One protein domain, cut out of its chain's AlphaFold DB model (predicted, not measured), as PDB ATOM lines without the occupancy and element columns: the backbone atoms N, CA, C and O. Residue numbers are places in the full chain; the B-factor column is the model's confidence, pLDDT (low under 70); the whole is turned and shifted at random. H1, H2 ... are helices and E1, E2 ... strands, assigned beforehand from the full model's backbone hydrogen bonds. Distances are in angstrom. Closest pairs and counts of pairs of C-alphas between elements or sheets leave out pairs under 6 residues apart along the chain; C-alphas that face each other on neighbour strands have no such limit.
ATOM      1  N   LYS A   2     224.551 198.598 134.783       55.75
ATOM      2  CA  LYS A   2     224.528 199.879 135.546       55.75
ATOM      3  C   LYS A   2     224.649 201.167 134.698       55.75
ATOM      4  O   LYS A   2     224.006 202.158 135.024       55.75
ATOM      5  N   LYS A   3     225.421 201.151 133.600       54.50
ATOM      6  CA  LYS A   3     225.650 202.323 132.720       54.50
ATOM      7  C   LYS A   3     224.364 202.789 132.010       54.50
ATOM      8  O   LYS A   3     224.041 203.970 132.048       54.50
ATOM      9  N   ASN A   4     223.569 201.844 131.501       62.09
ATOM     10  CA  ASN A   4     222.282 202.123 130.846       62.09
ATOM     11  C   ASN A   4     221.212 202.605 131.838       62.09
ATOM     12  O   ASN A   4     220.348 203.392 131.467       62.09
ATOM     13  N   LYS A   5     221.266 202.158 133.103       61.00
ATOM     14  CA  LYS A   5     220.341 202.619 134.149       61.00
ATOM     15  C   LYS A   5     220.560 204.103 134.461       61.00
ATOM     16  O   LYS A   5     219.614 204.871 134.358       61.00
ATOM     17  N   LYS A   6     221.813 204.514 134.702       61.19
ATOM     18  CA  LYS A   6     222.162 205.931 134.913       61.19
ATOM     19  C   LYS A   6     221.848 206.809 133.700       61.19
ATOM     20  O   LYS A   6     221.410 207.937 133.864       61.19
ATOM     21  N   GLN A   7     222.039 206.301 132.480       61.22
ATOM     22  CA  GLN A   7     221.658 207.035 131.268       61.22
ATOM     23  C   GLN A   7     220.142 207.236 131.159       61.22
ATOM     24  O   GLN A   7     219.721 208.322 130.785       61.22
ATOM     25  N   ARG A   8     219.325 206.240 131.527       62.22
ATOM     26  CA  ARG A   8     217.857 206.377 131.567       62.22
ATOM     27  C   ARG A   8     217.388 207.330 132.666       62.22
ATOM     28  O   ARG A   8     216.519 208.151 132.405       62.22
ATOM     29  N   GLU A   9     217.969 207.228 133.860       64.88
ATOM     30  CA  GLU A   9     217.691 208.136 134.984       64.88
ATOM     31  C   GLU A   9     218.038 209.583 134.628       64.88
ATOM     32  O   GLU A   9     217.260 210.489 134.912       64.88
ATOM     33  N   ASN A  10     219.163 209.794 133.937       63.09
ATOM     34  CA  ASN A  10     219.544 211.114 133.458       63.09
ATOM     35  C   ASN A  10     218.634 211.592 132.324       63.09
ATOM     36  O   ASN A  10     218.244 212.747 132.353       63.09
ATOM     37  N   ALA A  11     218.292 210.739 131.351       65.50
ATOM     38  CA  ALA A  11     217.530 211.127 130.162       65.50
ATOM     39  C   ALA A  11     216.055 211.441 130.444       65.50
ATOM     40  O   ALA A  11     215.476 212.288 129.771       65.50
ATOM     41  N   TRP A  12     215.437 210.761 131.413       73.00
ATOM     42  CA  TRP A  12     213.999 210.849 131.660       73.00
ATOM     43  C   TRP A  12     213.716 211.293 133.086       73.00
ATOM     44  O   TRP A  12     213.270 210.499 133.911       73.00
ATOM     45  N   LYS A  13     213.948 212.575 133.377       80.56
ATOM     46  CA  LYS A  13     213.576 213.184 134.668       80.56
ATOM     47  C   LYS A  13     212.061 213.202 134.890       80.56
ATOM     48  O   LYS A  13     211.598 212.991 136.008       80.56
ATOM     49  N   ASN A  14     211.315 213.412 133.810       84.62
ATOM     50  CA  ASN A  14     209.870 213.592 133.802       84.62
ATOM     51  C   ASN A  14     209.142 212.365 133.240       84.62
ATOM     52  O   ASN A  14     209.635 211.689 132.333       84.62
ATOM     53  N   CYS A  15     207.931 212.135 133.740       87.06
ATOM     54  CA  CYS A  15     207.024 211.085 133.314       87.06
ATOM     55  C   CYS A  15     205.638 211.670 133.017       87.06
ATOM     56  O   CYS A  15     204.946 212.150 133.915       87.06
ATOM     57  N   VAL A  16     205.205 211.607 131.758       88.56
ATOM     58  CA  VAL A  16     203.859 212.031 131.350       88.56
ATOM     59  C   VAL A  16     202.916 210.834 131.405       88.56
ATOM     60  O   VAL A  16     203.120 209.838 130.714       88.56
ATOM     61  N   ILE A  17     201.844 210.935 132.182       90.56
ATOM     62  CA  ILE A  17     200.850 209.869 132.311       90.56
ATOM     63  C   ILE A  17     199.514 210.349 131.762       90.56
ATOM     64  O   ILE A  17     199.011 211.403 132.139       90.56
ATOM     65  N   ARG A  18     198.928 209.558 130.862       90.38
ATOM     66  CA  ARG A  18     197.573 209.757 130.350       90.38
ATOM     67  C   ARG A  18     196.612 208.756 130.968       90.38
ATOM     68  O   ARG A  18     196.689 207.570 130.650       90.38
ATOM     69  N   PHE A  19     195.674 209.227 131.775       86.94
ATOM     70  CA  PHE A  19     194.595 208.424 132.330       86.94
ATOM     71  C   PHE A  19     193.387 208.428 131.404       86.94
ATOM     72  O   PHE A  19     192.801 209.471 131.129       86.94
ATOM     73  N   LYS A  20     192.983 207.257 130.929       85.50
ATOM     74  CA  LYS A  20     191.745 207.076 130.175       85.50
ATOM     75  C   LYS A  20     190.617 206.751 131.147       85.50
ATOM     76  O   LYS A  20     190.628 205.688 131.765       85.50
ATOM     77  N   LEU A  21     189.640 207.648 131.236       77.44
ATOM     78  CA  LEU A  21     188.397 207.466 131.978       77.44
ATOM     79  C   LEU A  21     187.267 207.123 131.007       77.44
ATOM     80  O   LEU A  21     186.811 207.981 130.248       77.44
ATOM     81  N   PHE A  22     186.795 205.874 131.059       65.56
ATOM     82  CA  PHE A  22     185.513 205.430 130.477       65.56
ATOM     83  C   PHE A  22     185.280 205.773 129.002       65.56
ATOM     84  O   PHE A  22     184.141 205.877 128.560       65.56
ATOM     85  N   GLY A  23     186.348 206.016 128.239       62.94
ATOM     86  CA  GLY A  23     186.260 206.497 126.859       62.94
ATOM     87  C   GLY A  23     185.683 207.911 126.699       62.94
ATOM     88  O   GLY A  23     185.582 208.381 125.571       62.94
ATOM     89  N   LYS A  24     185.328 208.598 127.795       69.69
ATOM     90  CA  LYS A  24     184.805 209.970 127.779       69.69
ATOM     91  C   LYS A  24     185.928 210.977 127.950       69.69
ATOM     92  O   LYS A  24     185.925 211.977 127.244       69.69
ATOM     93  N   TYR A  25     186.854 210.712 128.872       76.00
ATOM     94  CA  TYR A  25     187.874 211.665 129.292       76.00
ATOM     95  C   TYR A  25     189.292 211.096 129.216       76.00
ATOM     96  O   TYR A  25     189.536 209.980 129.668       76.00
ATOM     97  N   ILE A  26     190.240 211.866 128.670       84.38
ATOM     98  CA  ILE A  26     191.680 211.582 128.815       84.38
ATOM     99  C   ILE A  26     192.310 212.639 129.703       84.38
ATOM    100  O   ILE A  26     192.363 213.795 129.290       84.38
ATOM    101  N   ILE A  27     192.797 212.228 130.876       83.69
ATOM    102  CA  ILE A  27     193.541 213.085 131.790       83.69
ATOM    103  C   ILE A  27     195.028 213.016 131.473       83.69
ATOM    104  O   ILE A  27     195.580 211.935 131.600       83.69
ATOM    105  N   GLN A  28     195.708 214.102 131.115       87.06
ATOM    106  CA  GLN A  28     197.175 214.121 131.081       87.06
ATOM    107  C   GLN A  28     197.717 214.742 132.363       87.06
ATOM    108  O   GLN A  28     197.271 215.824 132.731       87.06
ATOM    109  N   ALA A  29     198.666 214.059 132.995       85.75
ATOM    110  CA  ALA A  29     199.346 214.456 134.217       85.75
ATOM    111  C   ALA A  29     200.866 214.352 134.055       85.75
ATOM    112  O   ALA A  29     201.358 213.533 133.270       85.75
ATOM    113  N   LEU A  30     201.603 215.170 134.804       87.50
ATOM    114  CA  LEU A  30     203.062 215.167 134.832       87.50
ATOM    115  C   LEU A  30     203.565 214.755 136.216       87.50
ATOM    116  O   LEU A  30     203.165 215.351 137.210       87.50
ATOM    117  N   PHE A  31     204.474 213.787 136.230       88.50
ATOM    118  CA  PHE A  31     205.151 213.254 137.406       88.50
ATOM    119  C   PHE A  31     206.667 213.314 137.204       88.50
ATOM    120  O   PHE A  31     207.149 213.400 136.069       88.50
ATOM    121  N   LEU A  32     207.438 213.203 138.280       87.69
ATOM    122  CA  LEU A  32     208.862 212.895 138.191       87.69
ATOM    123  C   LEU A  32     209.035 211.383 138.035       87.69
ATOM    124  O   LEU A  32     208.406 210.587 138.724       87.69
ATOM    125  N   SER A  33     209.954 210.949 137.179       87.75
ATOM    126  CA  SER A  33     210.190 209.518 136.932       87.75
ATOM    127  C   SER A  33     210.676 208.746 138.164       87.75
ATOM    128  O   SER A  33     210.630 207.513 138.188       87.75
ATOM    129  N   ILE A  34     211.180 209.464 139.170       86.62
ATOM    130  CA  ILE A  34     211.641 208.912 140.446       86.62
ATOM    131  C   ILE A  34     210.524 208.770 141.487       86.62
ATOM    132  O   ILE A  34     210.761 208.115 142.500       86.62
ATOM    133  N   GLU A  35     209.341 209.346 141.255       87.50
ATOM    134  CA  GLU A  35     208.201 209.185 142.161       87.50
ATOM    135  C   GLU A  35     207.752 207.721 142.226       87.50
ATOM    136  O   GLU A  35     207.889 206.996 141.233       87.50
ATOM    137  N   PRO A  36     207.242 207.256 143.378       94.56
ATOM    138  CA  PRO A  36     206.693 205.915 143.510       94.56
ATOM    139  C   PRO A  36     205.386 205.770 142.722       94.56
ATOM    140  O   PRO A  36     204.650 206.732 142.506       94.56
ATOM    141  N   VAL A  37     205.066 204.536 142.324       95.12
ATOM    142  CA  VAL A  37     203.781 204.205 141.692       95.12
ATOM    143  C   VAL A  37     202.596 204.588 142.583       95.12
ATOM    144  O   VAL A  37     201.567 204.991 142.048       95.12
ATOM    145  N   SER A  38     202.734 204.527 143.911       94.38
ATOM    146  CA  SER A  38     201.694 204.954 144.856       94.38
ATOM    147  C   SER A  38     201.206 206.385 144.620       94.38
ATOM    148  O   SER A  38     200.000 206.609 144.662       94.38
ATOM    149  N   ASN A  39     202.088 207.315 144.229       93.12
ATOM    150  CA  ASN A  39     201.702 208.705 143.953       93.12
ATOM    151  C   ASN A  39     200.676 208.814 142.815       93.12
ATOM    152  O   ASN A  39     199.901 209.763 142.776       93.12
ATOM    153  N   ILE A  40     200.639 207.847 141.888       92.81
ATOM    154  CA  ILE A  40     199.599 207.788 140.854       92.81
ATOM    155  C   ILE A  40     198.231 207.534 141.491       92.81
ATOM    156  O   ILE A  40     197.243 208.140 141.085       92.81
ATOM    157  N   PHE A  41     198.159 206.616 142.456       91.88
ATOM    158  CA  PHE A  41     196.914 206.286 143.145       91.88
ATOM    159  C   PHE A  41     196.456 207.456 144.009       91.88
ATOM    160  O   PHE A  41     195.300 207.855 143.895       91.88
ATOM    161  N   ASP A  42     197.370 208.040 144.784       89.06
ATOM    162  CA  ASP A  42     197.084 209.181 145.659       89.06
ATOM    163  C   ASP A  42     196.554 210.367 144.849       89.06
ATOM    164  O   ASP A  42     195.491 210.902 145.150       89.06
ATOM    165  N   PHE A  43     197.211 210.689 143.731       86.75
ATOM    166  CA  PHE A  43     196.767 211.710 142.784       86.75
ATOM    167  C   PHE A  43     195.337 211.480 142.279       86.75
ATOM    168  O   PHE A  43     194.554 212.422 142.148       86.75
ATOM    169  N   LEU A  44     194.989 210.233 141.949       85.19
ATOM    170  CA  LEU A  44     193.654 209.909 141.453       85.19
ATOM    171  C   LEU A  44     192.610 210.022 142.563       85.19
ATOM    172  O   LEU A  44     191.534 210.545 142.300       85.19
ATOM    173  N   ILE A  45     192.925 209.576 143.778       83.69
ATOM    174  CA  ILE A  45     192.032 209.667 144.940       83.69
ATOM    175  C   ILE A  45     191.801 211.130 145.328       83.69
ATOM    176  O   ILE A  45     190.664 211.546 145.530       83.69
ATOM    177  N   GLU A  46     192.869 211.927 145.398       79.94
ATOM    178  CA  GLU A  46     192.808 213.320 145.839       79.94
ATOM    179  C   GLU A  46     192.046 214.207 144.849       79.94
ATOM    180  O   GLU A  46     191.319 215.118 145.247       79.94
ATOM    181  N   HIS A  47     192.205 213.950 143.548       73.50
ATOM    182  CA  HIS A  47     191.753 214.893 142.532       73.50
ATOM    183  C   HIS A  47     190.690 214.371 141.583       73.50
ATOM    184  O   HIS A  47     190.146 215.179 140.847       73.50
ATOM    185  N   LEU A  48     190.435 213.068 141.465       71.00
ATOM    186  CA  LEU A  48     189.707 212.559 140.291       71.00
ATOM    187  C   LEU A  48     188.688 211.469 140.588       71.00
ATOM    188  O   LEU A  48     187.760 211.291 139.798       71.00
ATOM    189  N   PHE A  49     188.857 210.727 141.676       71.50
ATOM    190  CA  PHE A  49     188.110 209.508 141.910       71.50
ATOM    191  C   PHE A  49     187.683 209.377 143.369       71.50
ATOM    192  O   PHE A  49     188.508 209.349 144.274       71.50
ATOM    193  N   ILE A  50     186.374 209.240 143.575       66.31
ATOM    194  CA  ILE A  50     185.767 208.934 144.869       66.31
ATOM    195  C   ILE A  50     185.227 207.506 144.756       66.31
ATOM    196  O   ILE A  50     184.260 207.279 144.032       66.31
ATOM    197  N   GLY A  51     185.880 206.546 145.413       73.00
ATOM    198  CA  GLY A  51     185.484 205.132 145.413       73.00
ATOM    199  C   GLY A  51     186.607 204.169 145.027       73.00
ATOM    200  O   GLY A  51     187.747 204.575 144.795       73.00
ATOM    201  N   GLU A  52     186.284 202.877 144.952       81.50
ATOM    202  CA  GLU A  52     187.254 201.834 144.618       81.50
ATOM    203  C   GLU A  52     187.505 201.729 143.108       81.50
ATOM    204  O   GLU A  52     186.586 201.684 142.282       81.50
ATOM    205  N   PHE A  53     188.781 201.643 142.735       86.31
ATOM    206  CA  PHE A  53     189.212 201.500 141.350       86.31
ATOM    207  C   PHE A  53     190.429 200.583 141.223       86.31
ATOM    208  O   PHE A  53     191.212 200.383 142.147       86.31
ATOM    209  N   GLN A  54     190.613 200.062 140.016       89.81
ATOM    210  CA  GLN A  54     191.812 199.371 139.572       89.81
ATOM    211  C   GLN A  54     192.445 200.150 138.412       89.81
ATOM    212  O   GLN A  54     191.764 200.668 137.521       89.81
ATOM    213  N   LEU A  55     193.773 200.187 138.392       91.88
ATOM    214  CA  LEU A  55     194.536 200.782 137.305       91.88
ATOM    215  C   LEU A  55     195.096 199.690 136.408       91.88
ATOM    216  O   LEU A  55     195.595 198.675 136.894       91.88
ATOM    217  N   LYS A  56     195.032 199.900 135.092       91.00
ATOM    218  CA  LYS A  56     195.661 199.010 134.114       91.00
ATOM    219  C   LYS A  56     196.654 199.755 133.240       91.00
ATOM    220  O   LYS A  56     196.324 200.775 132.640       91.00
ATOM    221  N   TYR A  57     197.847 199.191 133.115       91.12
ATOM    222  CA  TYR A  57     198.897 199.640 132.211       91.12
ATOM    223  C   TYR A  57     199.347 198.457 131.351       91.12
ATOM    224  O   TYR A  57     199.641 197.386 131.878       91.12
ATOM    225  N   LEU A  58     199.349 198.620 130.021       86.31
ATOM    226  CA  LEU A  58     199.664 197.543 129.065       86.31
ATOM    227  C   LEU A  58     198.886 196.241 129.347       86.31
ATOM    228  O   LEU A  58     199.456 195.153 129.370       86.31
ATOM    229  N   MET A  59     197.580 196.365 129.608       79.81
ATOM    230  CA  MET A  59     196.669 195.259 129.954       79.81
ATOM    231  C   MET A  59     196.973 194.535 131.276       79.81
ATOM    232  O   MET A  59     196.249 193.610 131.638       79.81
ATOM    233  N   LYS A  60     197.983 194.971 132.034       87.56
ATOM    234  CA  LYS A  60     198.305 194.444 133.361       87.56
ATOM    235  C   LYS A  60     197.746 195.356 134.437       87.56
ATOM    236  O   LYS A  60     197.769 196.578 134.288       87.56
ATOM    237  N   LYS A  61     197.262 194.758 135.524       91.88
ATOM    238  CA  LYS A  61     196.906 195.507 136.726       91.88
ATOM    239  C   LYS A  61     198.167 196.178 137.268       91.88
ATOM    240  O   LYS A  61     199.212 195.539 137.385       91.88
ATOM    241  N   LEU A  62     198.067 197.472 137.538       93.19
ATOM    242  CA  LEU A  62     199.099 198.209 138.239       93.19
ATOM    243  C   LEU A  62     198.872 198.006 139.735       93.19
ATOM    244  O   LEU A  62     197.762 198.207 140.225       93.19
ATOM    245  N   GLU A  63     199.910 197.579 140.442       93.69
ATOM    246  CA  GLU A  63     199.850 197.408 141.890       93.69
ATOM    247  C   GLU A  63     200.279 198.698 142.581       93.69
ATOM    248  O   GLU A  63     201.240 199.340 142.151       93.69
ATOM    249  N   ASN A  64     199.594 199.057 143.663       92.44
ATOM    250  CA  ASN A  64     200.012 200.169 144.506       92.44
ATOM    251  C   ASN A  64     201.282 199.761 145.265       92.44
ATOM    252  O   ASN A  64     201.254 198.860 146.103       92.44
ATOM    253  N   ASN A  65     202.416 200.367 144.918       92.94
ATOM    254  CA  ASN A  65     203.710 200.018 145.485       92.94
ATOM    255  C   ASN A  65     204.678 201.211 145.468       92.94
ATOM    256  O   ASN A  65     204.434 202.240 144.841       92.94
ATOM    257  N   GLN A  66     205.810 201.035 146.151       94.94
ATOM    258  CA  GLN A  66     206.852 202.055 146.306       94.94
ATOM    259  C   GLN A  66     207.933 202.002 145.209       94.94
ATOM    260  O   GLN A  66     208.949 202.693 145.291       94.94
ATOM    261  N   ILE A  67     207.759 201.176 144.171       93.31
ATOM    262  CA  ILE A  67     208.689 201.136 143.038       93.31
ATOM    263  C   ILE A  67     208.473 202.408 142.225       93.31
ATOM    264  O   ILE A  67     207.341 202.778 141.926       93.31
ATOM    265  N   ASN A  68     209.554 203.083 141.840       92.69
ATOM    266  CA  ASN A  68     209.422 204.313 141.070       92.69
ATOM    267  C   ASN A  68     208.922 204.098 139.632       92.69
ATOM    268  O   ASN A  68     209.012 202.996 139.073       92.69
ATOM    269  N   LEU A  69     208.407 205.164 139.015       90.25
ATOM    270  CA  LEU A  69     207.820 205.130 137.670       90.25
ATOM    271  C   LEU A  69     208.814 204.656 136.600       90.25
ATOM    272  O   LEU A  69     208.435 203.951 135.662       90.25
ATOM    273  N   LEU A  70     210.097 204.993 136.747       88.62
ATOM    274  CA  LEU A  70     211.152 204.557 135.833       88.62
ATOM    275  C   LEU A  70     211.400 203.047 135.893       88.62
ATOM    276  O   LEU A  70     211.430 202.382 134.854       88.62
ATOM    277  N   ASN A  71     211.572 202.501 137.096       89.25
ATOM    278  CA  ASN A  71     211.837 201.078 137.310       89.25
ATOM    279  C   ASN A  71     210.590 200.223 137.042       89.25
ATOM    280  O   ASN A  71     210.723 199.055 136.684       89.25
ATOM    281  N   SER A  72     209.399 200.819 137.135       89.19
ATOM    282  CA  SER A  72     208.120 200.198 136.771       89.19
ATOM    283  C   SER A  72     207.819 200.240 135.264       89.19
ATOM    284  O   SER A  72     206.770 199.764 134.838       89.19
ATOM    285  N   ASN A  73     208.724 200.788 134.438       89.00
ATOM    286  CA  ASN A  73     208.543 200.992 132.991       89.00
ATOM    287  C   ASN A  73     207.298 201.826 132.621       89.00
ATOM    288  O   ASN A  73     206.700 201.626 131.562       89.00
ATOM    289  N   ILE A  74     206.913 202.750 133.501       90.56
ATOM    290  CA  ILE A  74     205.842 203.732 133.280       90.56
ATOM    291  C   ILE A  74     206.441 205.004 132.671       90.56
ATOM    292  O   ILE A  74     205.893 205.563 131.726       90.56
ATOM    293  N   ALA A  75     207.598 205.441 133.170       88.56
ATOM    294  CA  ALA A  75     208.329 206.550 132.573       88.56
ATOM    295  C   ALA A  75     208.999 206.133 131.248       88.56
ATOM    296  O   ALA A  75     209.453 204.988 131.122       88.56
ATOM    297  N   PRO A  76     209.129 207.054 130.272       85.25
ATOM    298  CA  PRO A  76     208.822 208.492 130.352       85.25
ATOM    299  C   PRO A  76     207.385 208.861 129.961       85.25
ATOM    300  O   PRO A  76     206.954 209.988 130.195       85.25
ATOM    301  N   LYS A  77     206.649 207.942 129.330       88.25
ATOM    302  CA  LYS A  77     205.254 208.144 128.946       88.25
ATOM    303  C   LYS A  77     204.453 206.875 129.186       88.25
ATOM    304  O   LYS A  77     204.836 205.814 128.700       88.25
ATOM    305  N   ALA A  78     203.297 207.012 129.825       90.31
ATOM    306  CA  ALA A  78     202.367 205.908 130.023       90.31
ATOM    307  C   ALA A  78     200.932 206.294 129.682       90.31
ATOM    308  O   ALA A  78     200.503 207.434 129.857       90.31
ATOM    309  N   CYS A  79     200.165 205.301 129.241       90.50
ATOM    310  CA  CYS A  79     198.721 205.397 129.128       90.50
ATOM    311  C   CYS A  79     198.085 204.385 130.081       90.50
ATOM    312  O   CYS A  79     198.208 203.177 129.878       90.50
ATOM    313  N   ILE A  80     197.432 204.890 131.122       91.31
ATOM    314  CA  ILE A  80     196.798 204.097 132.171       91.31
ATOM    315  C   ILE A  80     195.289 204.143 131.962       91.31
ATOM    316  O   ILE A  80     194.711 205.204 131.738       91.31
ATOM    317  N   VAL A  81     194.637 202.990 132.026       88.62
ATOM    318  CA  VAL A  81     193.176 202.894 132.000       88.62
ATOM    319  C   VAL A  81     192.682 202.774 133.433       88.62
ATOM    320  O   VAL A  81     193.145 201.904 134.172       88.62
ATOM    321  N   ILE A  82     191.747 203.643 133.811       86.50
ATOM    322  CA  ILE A  82     191.066 203.558 135.102       86.50
ATOM    323  C   ILE A  82     189.826 202.692 134.913       86.50
ATOM    324  O   ILE A  82     188.971 202.995 134.079       86.50
ATOM    325  N   HIS A  83     189.738 201.616 135.685       84.75
ATOM    326  CA  HIS A  83     188.553 200.778 135.761       84.75
ATOM    327  C   HIS A  83     187.965 200.891 137.172       84.75
ATOM    328  O   HIS A  83     188.675 200.637 138.137       84.75
ATOM    329  N   PRO A  84     186.689 201.236 137.322       79.19
ATOM    330  CA  PRO A  84     186.035 201.286 138.610       79.19
ATOM    331  C   PRO A  84     185.711 199.861 139.042       79.19
ATOM    332  O   PRO A  84     185.473 198.993 138.196       79.19
ATOM    333  N   ILE A  85     185.730 199.615 140.342       79.56
ATOM    334  CA  ILE A  85     185.276 198.334 140.886       79.56
ATOM    335  C   ILE A  85     183.770 198.420 141.169       79.56
ATOM    336  O   ILE A  85     183.040 197.508 140.787       79.56
ATOM    337  N   ASP A  86     183.296 199.581 141.633       66.50
ATOM    338  CA  ASP A  86     181.874 199.874 141.815       66.50
ATOM    339  C   ASP A  86     181.359 200.929 140.827       66.50
ATOM    340  O   ASP A  86     182.028 201.915 140.520       66.50
ATOM    341  N   ASN A  87     180.121 200.763 140.349       57.91
ATOM    342  CA  ASN A  87     179.468 201.661 139.378       57.91
ATOM    343  C   ASN A  87     179.185 203.089 139.906       57.91
ATOM    344  O   ASN A  87     178.522 203.874 139.228       57.91
ATOM    345  N   LEU A  88     179.674 203.449 141.092       55.31
ATOM    346  CA  LEU A  88     179.436 204.728 141.766       55.31
ATOM    347  C   LEU A  88     180.357 205.849 141.261       55.31
ATOM    348  O   LEU A  88     180.905 206.623 142.038       55.31
ATOM    349  N   ILE A  89     180.506 205.990 139.944       58.34
ATOM    350  CA  ILE A  89     181.164 207.177 139.392       58.34
ATOM    351  C   ILE A  89     180.116 208.239 139.134       58.34
ATOM    352  O   ILE A  89     179.359 208.176 138.161       58.34
ATOM    353  N   ASN A  90     180.106 209.263 139.981       59.47
ATOM    354  CA  ASN A  90     179.310 210.446 139.721       59.47
ATOM    355  C   ASN A  90     180.010 211.335 138.676       59.47
ATOM    356  O   ASN A  90     180.829 212.196 138.995       59.47
ATOM    357  N   PHE A  91     179.686 211.125 137.397       59.19
ATOM    358  CA  PHE A  91     180.233 211.923 136.293       59.19
ATOM    359  C   PHE A  91     179.820 213.402 136.334       59.19
ATOM    360  O   PHE A  91     180.519 214.224 135.742       59.19
ATOM    361  N   ASN A  92     178.716 213.741 137.008       60.41
ATOM    362  CA  ASN A  92     178.313 215.137 137.191       60.41
ATOM    363  C   ASN A  92     179.272 215.834 138.162       60.41
ATOM    364  O   ASN A  92     179.751 216.925 137.865       60.41
ATOM    365  N   SER A  93     179.653 215.146 139.243       63.75
ATOM    366  CA  SER A  93     180.691 215.618 140.165       63.75
ATOM    367  C   SER A  93     182.049 215.741 139.487       63.75
ATOM    368  O   SER A  93     182.782 216.678 139.779       63.75
ATOM    369  N   LEU A  94     182.378 214.847 138.547       69.50
ATOM    370  CA  LEU A  94     183.619 214.958 137.784       69.50
ATOM    371  C   LEU A  94     183.616 216.229 136.918       69.50
ATOM    372  O   LEU A  94     184.541 217.021 137.012       69.50
ATOM    373  N   ASP A  95     182.573 216.488 136.122       70.50
ATOM    374  CA  ASP A  95     182.516 217.697 135.280       70.50
ATOM    375  C   ASP A  95     182.592 219.002 136.107       70.50
ATOM    376  O   ASP A  95     183.197 219.976 135.654       70.50
ATOM    377  N   GLU A  96     182.015 219.032 137.311       69.44
ATOM    378  CA  GLU A  96     182.116 220.165 138.244       69.44
ATOM    379  C   GLU A  96     183.503 220.299 138.873       69.44
ATOM    380  O   GLU A  96     184.068 221.393 138.891       69.44
ATOM    381  N   LEU A  97     184.083 219.190 139.329       67.69
ATOM    382  CA  LEU A  97     185.405 219.165 139.943       67.69
ATOM    383  C   LEU A  97     186.492 219.622 138.960       67.69
ATOM    384  O   LEU A  97     187.424 220.347 139.307       67.69
ATOM    385  N   LEU A  98     186.338 219.285 137.685       70.44
ATOM    386  CA  LEU A  98     187.273 219.714 136.651       70.44
ATOM    387  C   LEU A  98     187.154 221.191 136.310       70.44
ATOM    388  O   LEU A  98     188.148 221.809 135.939       70.44
ATOM    389  N   LYS A  99     185.953 221.757 136.445       70.44
ATOM    390  CA  LYS A  99     185.727 223.199 136.302       70.44
ATOM    391  C   LYS A  99     186.241 223.976 137.513       70.44
ATOM    392  O   LYS A  99     186.693 225.102 137.342       70.44
ATOM    393  N   SER A 100     186.165 223.405 138.717       66.00
ATOM    394  CA  SER A 100     186.618 224.063 139.948       66.00
ATOM    395  C   SER A 100     188.134 223.984 140.150       66.00
ATOM    396  O   SER A 100     188.716 224.836 140.827       66.00
ATOM    397  N   THR A 101     188.804 223.008 139.531       64.38
ATOM    398  CA  THR A 101     190.256 222.850 139.646       64.38
ATOM    399  C   THR A 101     190.988 223.905 138.809       64.38
ATOM    400  O   THR A 101     191.100 223.794 137.589       64.38
ATOM    401  N   LYS A 102     191.563 224.915 139.479       57.78
ATOM    402  CA  LYS A 102     192.243 226.080 138.864       57.78
ATOM    403  C   LYS A 102     193.401 225.753 137.904       57.78
ATOM    404  O   LYS A 102     193.820 226.628 137.154       57.78
ATOM    405  N   ASN A 103     193.901 224.518 137.905       62.78
ATOM    406  CA  ASN A 103     195.079 224.097 137.139       62.78
ATOM    407  C   ASN A 103     194.759 223.128 135.984       62.78
ATOM    408  O   ASN A 103     195.681 222.557 135.401       62.78
ATOM    409  N   ILE A 104     193.477 222.921 135.650       68.44
ATOM    410  CA  ILE A 104     193.075 222.046 134.540       68.44
ATOM    411  C   ILE A 104     192.787 222.882 133.299       68.44
ATOM    412  O   ILE A 104     191.855 223.683 133.272       68.44
ATOM    413  N   LYS A 105     193.572 222.673 132.238       74.06
ATOM    414  CA  LYS A 105     193.375 223.357 130.953       74.06
ATOM    415  C   LYS A 105     192.755 222.408 129.935       74.06
ATOM    416  O   LYS A 105     193.353 221.385 129.621       74.06
ATOM    417  N   ASN A 106     191.612 222.770 129.356       75.44
ATOM    418  CA  ASN A 106     191.065 222.074 128.188       75.44
ATOM    419  C   ASN A 106     191.837 222.513 126.930       75.44
ATOM    420  O   ASN A 106     191.926 223.704 126.653       75.44
ATOM    421  N   ILE A 107     192.400 221.559 126.189       75.44
ATOM    422  CA  ILE A 107     193.168 221.769 124.937       75.44
ATOM    423  C   ILE A 107     192.857 220.618 123.954       75.44
ATOM    424  O   ILE A 107     192.170 219.662 124.338       75.44
ATOM    425  N   SER A 108     193.350 220.640 122.716       80.06
ATOM    426  CA  SER A 108     193.174 219.539 121.748       80.06
ATOM    427  C   SER A 108     194.103 218.345 122.036       80.06
ATOM    428  O   SER A 108     195.018 218.425 122.864       80.06
ATOM    429  N   GLU A 109     193.841 217.185 121.426       76.38
ATOM    430  CA  GLU A 109     194.731 216.015 121.540       76.38
ATOM    431  C   GLU A 109     196.117 216.298 120.946       76.38
ATOM    432  O   GLU A 109     197.122 215.971 121.574       76.38
ATOM    433  N   GLU A 110     196.162 216.985 119.804       78.56
ATOM    434  CA  GLU A 110     197.398 217.399 119.132       78.56
ATOM    435  C   GLU A 110     198.231 218.325 120.028       78.56
ATOM    436  O   GLU A 110     199.422 218.092 120.226       78.56
ATOM    437  N   GLU A 111     197.598 219.319 120.661       78.75
ATOM    438  CA  GLU A 111     198.271 220.225 121.599       78.75
ATOM    439  C   GLU A 111     198.818 219.477 122.824       78.75
ATOM    440  O   GLU A 111     199.929 219.741 123.284       78.75
ATOM    441  N   ALA A 112     198.071 218.501 123.350       78.00
ATOM    442  CA  ALA A 112     198.537 217.689 124.473       78.00
ATOM    443  C   ALA A 112     199.720 216.780 124.098       78.00
ATOM    444  O   ALA A 112     200.593 216.539 124.938       78.00
ATOM    445  N   GLU A 113     199.759 216.277 122.862       79.88
ATOM    446  CA  GLU A 113     200.885 215.508 122.327       79.88
ATOM    447  C   GLU A 113     202.123 216.382 122.141       79.88
ATOM    448  O   GLU A 113     203.204 215.992 122.581       79.88
ATOM    449  N   LEU A 114     201.961 217.590 121.595       81.38
ATOM    450  CA  LEU A 114     203.040 218.570 121.470       81.38
ATOM    451  C   LEU A 114     203.668 218.888 122.834       81.38
ATOM    452  O   LEU A 114     204.882 218.764 122.986       81.38
ATOM    453  N   ILE A 115     202.849 219.190 123.849       79.75
ATOM    454  CA  ILE A 115     203.335 219.437 125.217       79.75
ATOM    455  C   ILE A 115     204.032 218.194 125.776       79.75
ATOM    456  O   ILE A 115     205.107 218.294 126.356       79.75
ATOM    457  N   SER A 116     203.454 217.004 125.595       78.56
ATOM    458  CA  SER A 116     204.057 215.762 126.086       78.56
ATOM    459  C   SER A 116     205.432 215.504 125.462       78.56
ATOM    460  O   SER A 116     206.352 215.080 126.157       78.56
ATOM    461  N   ASN A 117     205.591 215.770 124.164       76.44
ATOM    462  CA  ASN A 117     206.868 215.654 123.462       76.44
ATOM    463  C   ASN A 117     207.883 216.694 123.941       76.44
ATOM    464  O   ASN A 117     209.043 216.351 124.151       76.44
ATOM    465  N   GLN A 118     207.442 217.929 124.188       73.50
ATOM    466  CA  GLN A 118     208.293 218.978 124.746       73.50
ATOM    467  C   GLN A 118     208.742 218.650 126.170       73.50
ATOM    468  O   GLN A 118     209.920 218.760 126.461       73.50
ATOM    469  N   VAL A 119     207.854 218.192 127.053       68.00
ATOM    470  CA  VAL A 119     208.178 217.930 128.470       68.00
ATOM    471  C   VAL A 119     209.056 216.690 128.657       68.00
ATOM    472  O   VAL A 119     209.877 216.637 129.573       68.00
ATOM    473  N   VAL A 120     208.902 215.689 127.789       60.03
ATOM    474  CA  VAL A 120     209.786 214.514 127.767       60.03
ATOM    475  C   VAL A 120     211.128 214.838 127.097       60.03
ATOM    476  O   VAL A 120     212.128 214.200 127.416       60.03
ATOM    477  N   GLY A 121     211.161 215.829 126.197       50.09
ATOM    478  CA  GLY A 121     212.365 216.283 125.494       50.09
ATOM    479  C   GLY A 121     213.156 217.411 126.179       50.09
ATOM    480  O   GLY A 121     214.361 217.505 125.962       50.09
ATOM    481  N   CYS A 122     212.525 218.247 127.012       43.16
ATOM    482  CA  CYS A 122     213.134 219.397 127.688       43.16
ATOM    483  C   CYS A 122     213.372 219.127 129.176       43.16
ATOM    484  O   CYS A 122     212.479 218.721 129.918       43.16
ATOM    485  N   PHE A 123     214.593 219.428 129.614       43.16
ATOM    486  CA  PHE A 123     215.112 219.115 130.942       43.16
ATOM    487  C   PHE A 123     214.668 220.052 132.074       43.16
ATOM    488  O   PHE A 123     214.869 219.664 133.223       43.16
ATOM    489  N   ASP A 124     214.076 221.226 131.799       31.67
ATOM    490  CA  ASP A 124     214.087 222.305 132.806       31.67
ATOM    491  C   ASP A 124     212.807 223.131 133.016       31.67
ATOM    492  O   ASP A 124     212.800 223.982 133.899       31.67
ATOM    493  N   LEU A 125     211.695 222.912 132.315       31.78
ATOM    494  CA  LEU A 125     210.528 223.795 132.474       31.78
ATOM    495  C   LEU A 125     209.220 223.004 132.437       31.78
ATOM    496  O   LEU A 125     208.750 222.652 131.364       31.78
ATOM    497  N   PHE A 126     208.645 222.707 133.607       36.72
ATOM    498  CA  PHE A 126     207.297 223.149 134.013       36.72
ATOM    499  C   PHE A 126     206.699 222.320 135.162       36.72
ATOM    500  O   PHE A 126     206.862 221.109 135.265       36.72
ATOM    501  N   ARG A 127     205.965 223.048 136.012       33.81
ATOM    502  CA  ARG A 127     205.119 222.586 137.121       33.81
ATOM    503  C   ARG A 127     203.911 221.785 136.611       33.81
ATOM    504  O   ARG A 127     203.354 222.107 135.565       33.81
ATOM    505  N   SER A 128     203.523 220.796 137.414       31.83
ATOM    506  CA  SER A 128     202.341 219.922 137.373       31.83
ATOM    507  C   SER A 128     201.214 220.391 136.440       31.83
ATOM    508  O   SER A 128     200.544 221.383 136.718       31.83
ATOM    509  N   TYR A 129     200.979 219.658 135.350       39.78
ATOM    510  CA  TYR A 129     199.912 219.951 134.389       39.78
ATOM    511  C   TYR A 129     198.863 218.843 134.419       39.78
ATOM    512  O   TYR A 129     199.222 217.687 134.232       39.78
ATOM    513  N   PHE A 130     197.593 219.199 134.620       34.34
ATOM    514  CA  PHE A 130     196.429 218.312 134.547       34.34
ATOM    515  C   PHE A 130     195.569 218.724 133.340       34.34
ATOM    516  O   PHE A 130     195.338 219.912 133.120       34.34
ATOM    517  N   LYS A 131     195.048 217.785 132.549       42.31
ATOM    518  CA  LYS A 131     194.133 218.115 131.436       42.31
ATOM    519  C   LYS A 131     193.126 217.022 131.202       42.31
ATOM    520  O   LYS A 131     193.600 215.933 130.964       42.31
ATOM    521  N   ILE A 132     191.842 217.335 130.997       33.12
ATOM    522  CA  ILE A 132     190.819 216.393 130.512       33.12
ATOM    523  C   ILE A 132     190.411 216.576 129.051       33.12
ATOM    524  O   ILE A 132     190.243 217.691 128.575       33.12
ATOM    525  N   ASN A 133     190.244 215.465 128.326       35.31
ATOM    526  CA  ASN A 133     189.854 215.449 126.914       35.31
ATOM    527  C   ASN A 133     188.491 214.781 126.699       35.31
ATOM    528  O   ASN A 133     188.414 213.569 126.845       35.31
ATOM    529  N   LYS A 134     187.439 215.525 126.336       31.86
ATOM    530  CA  LYS A 134     186.105 214.972 126.039       31.86
ATOM    531  C   LYS A 134     186.103 214.334 124.646       31.86
ATOM    532  O   LYS A 134     185.974 215.041 123.651       31.86
ATOM    533  N   THR A 135     186.226 213.012 124.540       36.47
ATOM    534  CA  THR A 135     186.126 212.339 123.235       36.47
ATOM    535  C   THR A 135     184.654 212.118 122.874       36.47
ATOM    536  O   THR A 135     184.035 211.128 123.253       36.47
ATOM    537  N   LEU A 136     184.071 213.043 122.107       40.47
ATOM    538  CA  LEU A 136     182.863 212.766 121.327       40.47
ATOM    539  C   LEU A 136     183.251 211.843 120.167       40.47
ATOM    540  O   LEU A 136     183.706 212.313 119.127       40.47
ATOM    541  N   LYS A 137     183.058 210.528 120.303       34.91
ATOM    542  CA  LYS A 137     182.994 209.647 119.130       34.91
ATOM    543  C   LYS A 137     181.740 208.785 119.167       34.91
ATOM    544  O   LYS A 137     181.612 207.857 119.959       34.91
ATOM    545  N   LYS A 138     180.859 209.098 118.214       33.06
ATOM    546  CA  LYS A 138     179.653 208.409 117.725       33.06
ATOM    547  C   LYS A 138     179.798 206.889 117.444       33.06
ATOM    548  O   LYS A 138     178.900 206.311 116.854       33.06
ATOM    549  N   GLY A 139     180.878 206.219 117.858       30.44
ATOM    550  CA  GLY A 139     181.165 204.812 117.540       30.44
ATOM    551  C   GLY A 139     180.670 203.778 118.559       30.44
ATOM    552  O   GLY A 139     180.619 202.594 118.245       30.44
ATOM    553  N   PHE A 140     180.270 204.185 119.770       31.62
ATOM    554  CA  PHE A 140     179.839 203.230 120.807       31.62
ATOM    555  C   PHE A 140     178.410 202.695 120.596       31.62
ATOM    556  O   PHE A 140     178.045 201.663 121.158       31.62
ATOM    557  N   LEU A 141     177.594 203.372 119.775       33.12
ATOM    558  CA  LEU A 141     176.224 202.934 119.485       33.12
ATOM    559  C   LEU A 141     176.166 201.794 118.453       33.12
ATOM    560  O   LEU A 141     175.246 200.981 118.510       33.12
ATOM    561  N   GLU A 142     177.149 201.687 117.553       33.59
ATOM    562  CA  GLU A 142     177.165 200.630 116.529       33.59
ATOM    563  C   GLU A 142     177.634 199.279 117.081       33.59
ATOM    564  O   GLU A 142     177.031 198.250 116.780       33.59
ATOM    565  N   GLN A 143     178.609 199.261 117.999       33.44
ATOM    566  CA  GLN A 143     179.062 198.009 118.626       33.44
ATOM    567  C   GLN A 143     177.973 197.351 119.492       33.44
ATOM    568  O   GLN A 143     177.931 196.128 119.622       33.44
ATOM    569  N   ARG A 144     177.032 198.140 120.035       33.81
ATOM    570  CA  ARG A 144     175.883 197.620 120.794       33.81
ATOM    571  C   ARG A 144     174.797 196.993 119.912       33.81
ATOM    572  O   ARG A 144     174.070 196.140 120.415       33.81
ATOM    573  N   LYS A 145     174.686 197.378 118.633       33.75
ATOM    574  CA  LYS A 145     173.772 196.723 117.679       33.75
ATOM    575  C   LYS A 145     174.312 195.364 117.238       33.75
ATOM    576  O   LYS A 145     173.570 194.391 117.289       33.75
ATOM    577  N   VAL A 146     175.609 195.274 116.935       34.66
ATOM    578  CA  VAL A 146     176.252 194.012 116.519       34.66
ATOM    579  C   VAL A 146     176.253 192.966 117.644       34.66
ATOM    580  O   VAL A 146     176.028 191.787 117.399       34.66
ATOM    581  N   LEU A 147     176.426 193.384 118.903       32.41
ATOM    582  CA  LEU A 147     176.373 192.467 120.052       32.41
ATOM    583  C   LEU A 147     174.954 192.012 120.437       32.41
ATOM    584  O   LEU A 147     174.827 191.026 121.163       32.41
ATOM    585  N   LYS A 148     173.897 192.701 119.979       37.97
ATOM    586  CA  LYS A 148     172.507 192.242 120.150       37.97
ATOM    587  C   LYS A 148     172.080 191.261 119.056       37.97
ATOM    588  O   LYS A 148     171.401 190.303 119.384       37.97
ATOM    589  N   SER A 149     172.536 191.435 117.814       36.62
ATOM    590  CA  SER A 149     172.220 190.518 116.703       36.62
ATOM    591  C   SER A 149     173.011 189.204 116.715       36.62
ATOM    592  O   SER A 149     172.762 188.343 115.886       36.62
ATOM    593  N   LEU A 150     173.998 189.060 117.604       37.97
ATOM    594  CA  LEU A 150     174.754 187.813 117.814       37.97
ATOM    595  C   LEU A 150     174.218 186.985 118.997       37.97
ATOM    596  O   LEU A 150     174.833 185.992 119.378       37.97
ATOM    597  N   LYS A 151     173.122 187.428 119.624       44.44
ATOM    598  CA  LYS A 151     172.470 186.757 120.760       44.44
ATOM    599  C   LYS A 151     171.007 186.374 120.489       44.44
ATOM    600  O   LYS A 151     170.326 185.974 121.428       44.44
TER     601      LYS A 151
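AT A GLANCE: This is residues 2 to 151 of the 152 residues of a protein of Meloidogyne enterolobii (UniProt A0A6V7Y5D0). A strongly twisted sheet of six strands forms the middle of the model, with the helix H4 laid along one of its faces and H2 on the other, where the sheet curls round it. H3 lies near the edge strand E6, while H1 and H5 lie far out at the two ends of the long axis; residues 141 to 151, mostly H5, stick out free of the body. The printed part has 150 residues, with five named helices and six named strands in the order H1, E1, E2, H2, E3, E4, E5, H3, H4, E6, H5, and its class is mixed, helices and strands. The mixed sheet runs E4, E3, E5, E1, E2, E6, with E5 and E1 parallel and the other neighbours antiparallel. The whole is compact, with a radius of gyration of the C-alphas of 17.0 A, yet elongated in outline, spanning 57 by 33 by 28 A.

IN THESE COORDINATES: The long strands of the sheet are E1, residues 14 to 21, 22.4 A from first to last C-alpha; E2, residues 25 to 32, 22.8 A; and E5, residues 77 to 84, 22.6 A. E1 begins at C-alpha 14, (209.870, 213.592, 133.802). E3 holds residues 53 to 57, E4 residues 60 to 62 and E6 residues 131 to 134. H4, the longest helix, holds residues 109 to 121 and measures 18.1 A. H1, residues 2 to 11, is 14.3 A long and begins at C-alpha 2, (224.528, 199.879, 135.546). H2 holds residues 38 to 47 and H3 residues 91 to 100, each 14.2 A long. H5, residues 140 to 146, ends at C-alpha 146, (176.252, 194.012, 116.519).

HOW THE PARTS SIT: E1 and E2 form an antiparallel hairpin, with N 17 and O 29 2.9 A apart, within hydrogen-bond range. E5 is parallel to E1, at 31 degrees, with N 80 and O 18 at 2.8 A. E3 is the antiparallel neighbour of E5, with N 56 and O 81 at 2.9 A. E3 and the edge strand E4 form a second hairpin, with N 62 and O 55 at 2.8 A. The other edge strand, E6, is antiparallel to E2, with N 28 and O 131 at 2.8 A. H4 is on the sheet at a height of 9.4 A, over E1 and E2, and runs along the strands, at 10 degrees to E2 on the local plane. The closest C-alphas of E1 and H4 are those of Asn 14 and Val 120, 6.1 A apart. H2 is on the opposite face, through its residues 38 to 45, and is near E3. The three layers are thus H4, the sheet and H2. E2, H2 and E3 form a split strand-helix-strand unit, two strands of one sheet joined through a helix, with E5 and E1 between them in the sheet, and its crossover is right-handed. H3 is not on the sheet; the closest C-alphas of H3 and E6 are those of Leu 98 and Ile 132, 7.8 A apart. H1 and H5 are not on the sheet and touch no helix. Every O i to N i+4 pair is within hydrogen-bond range in H1, H2, H3 and H4; in H5 1 of 3 is, beside 1 of 4 O i to N i+3 pairs.

THE WHOLE: The C-alphas farthest apart, those of Lys 3 and Ser 149, are 57.0 A apart. Without residues 141 to 151 the body spans 48 by 30 by 30 A. The printed part has no cut. The link from E4 to E5, residues 63 to 76, is long. The mean pLDDT of the printed part is 70.1, and 63 residues are under 70, among them residues 2 to 11, 86 to 94 and 119 to 151.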